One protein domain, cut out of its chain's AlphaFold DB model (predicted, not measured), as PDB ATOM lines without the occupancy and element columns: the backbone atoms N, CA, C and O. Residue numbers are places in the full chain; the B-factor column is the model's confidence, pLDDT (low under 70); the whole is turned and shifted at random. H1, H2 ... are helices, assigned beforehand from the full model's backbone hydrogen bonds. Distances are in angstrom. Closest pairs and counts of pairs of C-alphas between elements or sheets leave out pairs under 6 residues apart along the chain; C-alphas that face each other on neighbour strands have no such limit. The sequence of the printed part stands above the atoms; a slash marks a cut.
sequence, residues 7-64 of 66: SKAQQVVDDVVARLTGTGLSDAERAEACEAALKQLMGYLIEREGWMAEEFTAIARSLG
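AT A GLANCE: This is residues 7 to 64 of the 66 residues of an uncharacterized protein of Azospirillum sp. B21 (UniProt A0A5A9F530). A long helix, H2, has a shorter helix joined to each of its ends: H1 and H2 make a narrow V, joined at the start of H2, and H3 turns back from the other end of H2 in a different direction. The free arms of the shape are residues 7 to 15 of H1 and residues 57 to 64, of which 57 to 62 belong to H3. The printed part has 58 residues with three named helices, in the order H1, H2, H3, and no named strand; the class is all helix. It is loose, with a radius of gyration of the C-alphas of 13.1 A and spans of 35 by 28 by 25 A.

IN THESE COORDINATES: H2, residues 27 to 49, is 31.6 A long from C-alpha 27 at (122.984, 128.658, 103.434) to C-alpha 49 at (147.510, 139.680, 86.773). H1, residues 7 to 22, is 22.1 A long and begins with C-alpha 7 at (133.193, 129.349, 75.977). H3, residues 53 to 62, is 14.4 A long and ends with C-alpha 62 at (128.741, 145.799, 86.398).

HOW THE PARTS SIT: H2 touches H1 with residues 30 to 34 alone, and H1 touches H2 with residues 20 to 21 alone. Their closest C-alphas, those of Leu 20 and Arg 30, are 6.8 A apart. The two helices form a helical hairpin and run opposite ways at a shallow tilt of 31 degrees. H2 and H3 are only just apart, at 8.2 A between their closest C-alphas. H1 and H3 are apart. In H1, H2 and H3 every O i to N i+4 pair is within hydrogen-bond range.

THE WHOLE: The C-alphas of Gly 24 and Gly 50, the two farthest apart, are 35.2 A from each other. Both links, H1 to H2 and H2 to H3, are tight. The printed part has no cut. The mean pLDDT of the printed part is 87.4, and no printed residue is under 70.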
ATOM      1  N   SER A   7     134.008 130.539  75.719       75.12
ATOM      2  CA  SER A   7     133.193 129.349  75.977       75.12
ATOM      3  C   SER A   7     133.789 128.399  77.025       75.12
ATOM      4  O   SER A   7     133.039 127.849  77.826       75.12
ATOM      5  N   LYS A   8     135.111 128.188  77.043       81.19
ATOM      6  CA  LYS A   8     135.774 127.359  78.065       81.19
ATOM      7  C   LYS A   8     135.822 128.078  79.408       81.19
ATOM      8  O   LYS A   8     135.625 127.440  80.434       81.19
ATOM      9  N   ALA A   9     136.050 129.393  79.405       81.69
ATOM     10  CA  ALA A   9     136.005 130.192  80.626       81.69
ATOM     11  C   ALA A   9     134.612 130.138  81.273       81.69
ATOM     12  O   ALA A   9     134.512 129.879  82.470       81.69
ATOM     13  N   GLN A  10     133.550 130.285  80.473       83.69
ATOM     14  CA  GLN A  10     132.176 130.174  80.958       83.69
ATOM     15  C   GLN A  10     131.891 128.794  81.562       83.69
ATOM     16  O   GLN A  10     131.378 128.709  82.672       83.69
ATOM     17  N   GLN A  11     132.299 127.717  80.885       85.62
ATOM     18  CA  GLN A  11     132.098 126.356  81.386       85.62
ATOM     19  C   GLN A  11     132.787 126.117  82.740       85.62
ATOM     20  O   GLN A  11     132.210 125.501  83.631       85.62
ATOM     21  N   VAL A  12     134.009 126.629  82.923       86.50
ATOM     22  CA  VAL A  12     134.728 126.511  84.202       86.50
ATOM     23  C   VAL A  12     134.001 127.264  85.321       86.50
ATOM     24  O   VAL A  12     133.938 126.766  86.445       86.50
ATOM     25  N   VAL A  13     133.436 128.438  85.028       84.94
ATOM     26  CA  VAL A  13     132.632 129.198  85.998       84.94
ATOM     27  C   VAL A  13     131.378 128.418  86.386       84.94
ATOM     28  O   VAL A  13     131.104 128.266  87.579       84.94
ATOM     29  N   ASP A  14     130.661 127.867  85.408       87.50
ATOM     30  CA  ASP A  14     129.442 127.091  85.649       87.50
ATOM     31  C   ASP A  14     129.731 125.851  86.516       87.50
ATOM     32  O   ASP A  14     128.995 125.572  87.465       87.50
ATOM     33  N   ASP A  15     130.848 125.159  86.271       87.62
ATOM     34  CA  ASP A  15     131.287 124.011  87.076       87.62
ATOM     35  C   ASP A  15     131.590 124.397  88.535       87.62
ATOM     36  O   ASP A  15     131.276 123.645  89.464       87.62
ATOM     37  N   VAL A  16     132.196 125.566  88.766       84.69
ATOM     38  CA  VAL A  16     132.470 126.077  90.122       84.69
ATOM     39  C   VAL A  16     131.165 126.397  90.848       84.69
ATOM     40  O   VAL A  16     130.986 125.985  91.996       84.69
ATOM     41  N   VAL A  17     130.223 127.063  90.176       85.06
ATOM     42  CA  VAL A  17     128.898 127.373  90.736       85.06
ATOM     43  C   VAL A  17     128.114 126.092  91.035       85.06
ATOM     44  O   VAL A  17     127.524 125.963  92.111       85.06
ATOM     45  N   ALA A  18     128.146 125.105  90.138       86.50
ATOM     46  CA  ALA A  18     127.494 123.812  90.344       86.50
ATOM     47  C   ALA A  18     128.051 123.083  91.578       86.50
ATOM     48  O   ALA A  18     127.292 122.535  92.377       86.50
ATOM     49  N   ARG A  19     129.373 123.131  91.791       84.25
ATOM     50  CA  ARG A  19     130.004 122.558  92.990       84.25
ATOM     51  C   ARG A  19     129.610 123.303  94.261       84.25
ATOM     52  O   ARG A  19     129.297 122.655  95.248       84.25
ATOM     53  N   LEU A  20     129.577 124.633  94.243       79.12
ATOM     54  CA  LEU A  20     129.179 125.433  95.411       79.12
ATOM     55  C   LEU A  20     127.701 125.246  95.780       79.12
ATOM     56  O   LEU A  20     127.336 125.337  96.949       79.12
ATOM     57  N   THR A  21     126.846 124.978  94.793       79.88
ATOM     58  CA  THR A  21     125.399 124.818  95.001       79.88
ATOM     59  C   THR A  21     124.969 123.378  95.293       79.88
ATOM     60  O   THR A  21     123.955 123.184  95.968       79.88
ATOM     61  N   GLY A  22     125.726 122.382  94.818       77.56
ATOM     62  CA  GLY A  22     125.403 120.953  94.910       77.56
ATOM     63  C   GLY A  22     125.949 120.210  96.137       77.56
ATOM     64  O   GLY A  22     125.641 119.035  96.313       77.56
ATOM     65  N   THR A  23     126.739 120.852  96.999       74.75
ATOM     66  CA  THR A  23     127.454 120.220  98.130       74.75
ATOM     67  C   THR A  23     126.598 119.892  99.358       74.75
ATOM     68  O   THR A  23     127.130 119.401 100.348       74.75
ATOM     69  N   GLY A  24     125.284 120.137  99.328       79.69
ATOM     70  CA  GLY A  24     124.403 119.895 100.483       79.69
ATOM     71  C   GLY A  24     124.672 120.814 101.684       79.69
ATOM     72  O   GLY A  24     124.162 120.551 102.769       79.69
ATOM     73  N   LEU A  25     125.458 121.877 101.488       83.44
ATOM     74  CA  LEU A  25     125.771 122.885 102.500       83.44
ATOM     75  C   LEU A  25     124.524 123.678 102.895       83.44
ATOM     76  O   LEU A  25     123.691 124.011 102.036       83.44
ATOM     77  N   SER A  26     124.453 124.044 104.176       87.81
ATOM     78  CA  SER A  26     123.516 125.062 104.651       87.81
ATOM     79  C   SER A  26     123.799 126.417 103.994       87.81
ATOM     80  O   SER A  26     124.880 126.656 103.452       87.81
ATOM     81  N   ASP A  27     122.830 127.331 104.040       87.81
ATOM     82  CA  ASP A  27     122.984 128.658 103.434       87.81
ATOM     83  C   ASP A  27     124.147 129.455 104.049       87.81
ATOM     84  O   ASP A  27     124.851 130.161 103.331       87.81
ATOM     85  N   ALA A  28     124.392 129.293 105.354       88.75
ATOM     86  CA  ALA A  28     125.507 129.937 106.048       88.75
ATOM     87  C   ALA A  28     126.863 129.387 105.578       88.75
ATOM     88  O   ALA A  28     127.732 130.152 105.169       88.75
ATOM     89  N   GLU A  29     127.018 128.061 105.540       88.62
ATOM     90  CA  GLU A  29     128.247 127.415 105.057       88.62
ATOM     91  C   GLU A  29     128.505 127.724 103.577       88.62
ATOM     92  O   GLU A  29     129.647 127.888 103.149       88.62
ATOM     93  N   ARG A  30     127.438 127.842 102.782       88.00
ATOM     94  CA  ARG A  30     127.526 128.237 101.375       88.00
ATOM     95  C   ARG A  30     127.993 129.680 101.228       88.00
ATOM     96  O   ARG A  30     128.831 129.947 100.373       88.00
ATOM     97  N   ALA A  31     127.484 130.598 102.050       88.88
ATOM     98  CA  ALA A  31     127.935 131.986 102.061       88.88
ATOM     99  C   ALA A  31     129.423 132.091 102.435       88.88
ATOM    100  O   ALA A  31     130.179 132.754 101.725       88.88
ATOM    101  N   GLU A  32     129.861 131.369 103.470       89.62
ATOM    102  CA  GLU A  32     131.272 131.309 103.875       89.62
ATOM    103  C   GLU A  32     132.166 130.717 102.774       89.62
ATOM    104  O   GLU A  32     133.230 131.261 102.469       89.62
ATOM    105  N   ALA A  33     131.725 129.635 102.127       88.56
ATOM    106  CA  ALA A  33     132.450 129.020 101.018       88.56
ATOM    107  C   ALA A  33     132.572 129.969  99.813       88.56
ATOM    108  O   ALA A  33     133.648 130.074  99.218       88.56
ATOM    109  N   CYS A  34     131.500 130.692  99.476       87.31
ATOM    110  CA  CYS A  34     131.514 131.716  98.430       87.31
ATOM    111  C   CYS A  34     132.480 132.860  98.770       87.31
ATOM    112  O   CYS A  34     133.260 133.277  97.911       87.31
ATOM    113  N   GLU A  35     132.474 133.344 100.014       90.12
ATOM    114  CA  GLU A  35     133.391 134.395 100.465       90.12
ATOM    115  C   GLU A  35     134.856 133.935 100.391       90.12
ATOM    116  O   GLU A  35     135.716 134.658  99.880       90.12
ATOM    117  N   ALA A  36     135.151 132.717 100.854       90.50
ATOM    118  CA  ALA A  36     136.495 132.146 100.798       90.50
ATOM    119  C   ALA A  36     136.990 131.975  99.352       90.50
ATOM    120  O   ALA A  36     138.129 132.339  99.043       90.50
ATOM    121  N   ALA A  37     136.130 131.480  98.457       88.94
ATOM    122  CA  ALA A  37     136.445 131.337  97.037       88.94
ATOM    123  C   ALA A  37     136.733 132.695  96.378       88.94
ATOM    124  O   ALA A  37     137.721 132.832  95.652       88.94
ATOM    125  N   LEU A  38     135.924 133.718  96.681       88.81
ATOM    126  CA  LEU A  38     136.129 135.070  96.165       88.81
ATOM    127  C   LEU A  38     137.471 135.648  96.631       88.81
ATOM    128  O   LEU A  38     138.229 136.162  95.810       88.81
ATOM    129  N   LYS A  39     137.814 135.503  97.919       90.94
ATOM    130  CA  LYS A  39     139.106 135.958  98.462       90.94
ATOM    131  C   LYS A  39     140.293 135.303  97.755       90.94
ATOM    132  O   LYS A  39     141.251 135.996  97.416       90.94
ATOM    133  N   GLN A  40     140.234 133.993  97.509       91.00
ATOM    134  CA  GLN A  40     141.305 133.297  96.790       91.00
ATOM    135  C   GLN A  40     141.438 133.769  95.341       91.00
ATOM    136  O   GLN A  40     142.557 133.989  94.875       91.00
ATOM    137  N   LEU A  41     140.318 133.967  94.639       89.75
ATOM    138  CA  LEU A  41     140.329 134.472  93.268       89.75
ATOM    139  C   LEU A  41     140.905 135.891  93.195       89.75
ATOM    140  O   LEU A  41     141.749 136.168  92.346       89.75
ATOM    141  N   MET A  42     140.491 136.775  94.107       90.56
ATOM    142  CA  MET A  42     141.042 138.127  94.198       90.56
ATOM    143  C   MET A  42     142.553 138.097  94.444       90.56
ATOM    144  O   MET A  42     143.287 138.803  93.759       90.56
ATOM    145  N   GLY A  43     143.026 137.248  95.364       93.25
ATOM    146  CA  GLY A  43     144.458 137.064  95.616       93.25
ATOM    147  C   GLY A  43     145.222 136.629  94.366       93.25
ATOM    148  O   GLY A  43     146.227 137.241  94.017       93.25
ATOM    149  N   TYR A  44     144.699 135.643  93.629       91.88
ATOM    150  CA  TYR A  44     145.288 135.209  92.361       91.88
ATOM    151  C   TYR A  44     145.391 136.355  91.344       91.88
ATOM    152  O   TYR A  44     146.450 136.550  90.752       91.88
ATOM    153  N   LEU A  45     144.316 137.124  91.158       92.31
ATOM    154  CA  LEU A  45     144.273 138.229  90.195       92.31
ATOM    155  C   LEU A  45     145.231 139.367  90.574       92.31
ATOM    156  O   LEU A  45     145.891 139.928  89.705       92.31
ATOM    157  N   ILE A  46     145.372 139.665  91.866       92.31
ATOM    158  CA  ILE A  46     146.349 140.649  92.355       92.31
ATOM    159  C   ILE A  46     147.777 140.155  92.094       92.31
ATOM    160  O   ILE A  46     148.589 140.874  91.518       92.31
ATOM    161  N   GLU A  47     148.094 138.924  92.498       93.25
ATOM    162  CA  GLU A  47     149.466 138.405  92.458       93.25
ATOM    163  C   GLU A  47     149.956 138.067  91.045       93.25
ATOM    164  O   GLU A  47     151.149 138.183  90.761       93.25
ATOM    165  N   ARG A  48     149.061 137.597  90.170       90.31
ATOM    166  CA  ARG A  48     149.418 137.096  88.833       90.31
ATOM    167  C   ARG A  48     149.120 138.082  87.723       90.31
ATOM    168  O   ARG A  48     149.928 138.199  86.807       90.31
ATOM    169  N   GLU A  49     147.998 138.783  87.823       88.25
ATOM    170  CA  GLU A  49     147.510 139.680  86.773       88.25
ATOM    171  C   GLU A  49     147.668 141.161  87.156       88.25
ATOM    172  O   GLU A  49     147.419 142.035  86.330       88.25
ATOM    173  N   GLY A  50     148.118 141.459  88.382       91.00
ATOM    174  CA  GLY A  50     148.384 142.822  88.843       91.00
ATOM    175  C   GLY A  50     147.126 143.658  89.069       91.00
ATOM    176  O   GLY A  50     147.198 144.882  88.976       91.00
ATOM    177  N   TRP A  51     145.988 143.011  89.334       93.56
ATOM    178  CA  TRP A  51     144.707 143.703  89.439       93.56
ATOM    179  C   TRP A  51     144.654 144.715  90.586       93.56
ATOM    180  O   TRP A  51     145.082 144.442  91.711       93.56
ATOM    181  N   MET A  52     144.040 145.861  90.306       91.75
ATOM    182  CA  MET A  52     143.863 146.981  91.227       91.75
ATOM    183  C   MET A  52     142.449 147.021  91.821       91.75
ATOM    184  O   MET A  52     141.489 146.468  91.283       91.75
ATOM    185  N   ALA A  53     142.290 147.751  92.930       87.38
ATOM    186  CA  ALA A  53     140.995 147.949  93.593       87.38
ATOM    187  C   ALA A  53     139.902 148.496  92.647       87.38
ATOM    188  O   ALA A  53     138.721 148.176  92.796       87.38
ATOM    189  N   GLU A  54     140.288 149.299  91.655       90.44
ATOM    190  CA  GLU A  54     139.382 149.884  90.663       90.44
ATOM    191  C   GLU A  54     138.794 148.834  89.715       90.44
ATOM    192  O   GLU A  54     137.626 148.947  89.350       90.44
ATOM    193  N   GLU A  55     139.549 147.787  89.369       91.19
ATOM    194  CA  GLU A  55     139.079 146.690  88.511       91.19
ATOM    195  C   GLU A  55     138.042 145.836  89.241       91.19
ATOM    196  O   GLU A  55     136.967 145.556  88.704       91.19
ATOM    197  N   PHE A  56     138.294 145.526  90.516       88.88
ATOM    198  CA  PHE A  56     137.303 144.865  91.368       88.88
ATOM    199  C   PHE A  56     136.043 145.722  91.540       88.88
ATOM    200  O   PHE A  56     134.926 145.216  91.439       88.88
ATOM    201  N   THR A  57     136.210 147.032  91.736       88.94
ATOM    202  CA  THR A  57     135.086 147.973  91.854       88.94
ATOM    203  C   THR A  57     134.291 148.073  90.549       88.94
ATOM    204  O   THR A  57     133.063 148.135  90.575       88.94
ATOM    205  N   ALA A  58     134.962 148.065  89.396       91.19
ATOM    206  CA  ALA A  58     134.311 148.082  88.090       91.19
ATOM    207  C   ALA A  58     133.455 146.827  87.865       91.19
ATOM    208  O   ALA A  58     132.339 146.934  87.355       91.19
ATOM    209  N   ILE A  59     133.937 145.660  88.303       89.75
ATOM    210  CA  ILE A  59     133.171 144.405  88.258       89.75
ATOM    211  C   ILE A  59     132.000 144.437  89.236       89.75
ATOM    212  O   ILE A  59     130.885 144.087  88.866       89.75
ATOM    213  N   ALA A  60     132.204 144.908  90.467       87.56
ATOM    214  CA  ALA A  60     131.110 145.052  91.425       87.56
ATOM    215  C   ALA A  60     129.983 145.939  90.855       87.56
ATOM    216  O   ALA A  60     128.809 145.568  90.908       87.56
ATOM    217  N   ARG A  61     130.337 147.058  90.208       89.69
ATOM    218  CA  ARG A  61     129.370 147.939  89.534       89.69
ATOM    219  C   ARG A  61     128.669 147.281  88.351       89.69
ATOM    220  O   ARG A  61     127.471 147.490  88.183       89.69
ATOM    221  N   SER A  62     129.372 146.496  87.531       89.56
ATOM    222  CA  SER A  62     128.741 145.799  86.398       89.56
ATOM    223  C   SER A  62     127.732 144.741  86.856       89.56
ATOM    224  O   SER A  62     126.761 144.474  86.150       89.56
ATOM    225  N   LEU A  63     127.916 144.210  88.067       86.31
ATOM    226  CA  LEU A  63     126.982 143.315  88.748       86.31
ATOM    227  C   LEU A  63     125.833 144.055  89.463       86.31
ATOM    228  O   LEU A  63     124.962 143.408  90.040       86.31
ATOM    229  N   GLY A  64     125.803 145.391  89.429       87.75
ATOM    230  CA  GLY A  64     124.767 146.209  90.063       87.75
ATOM    231  C   GLY A  64     124.992 146.499  91.552       87.75
ATOM    232  O   GLY A  64     124.058 146.944  92.220       87.75
TER     233      GLY A  64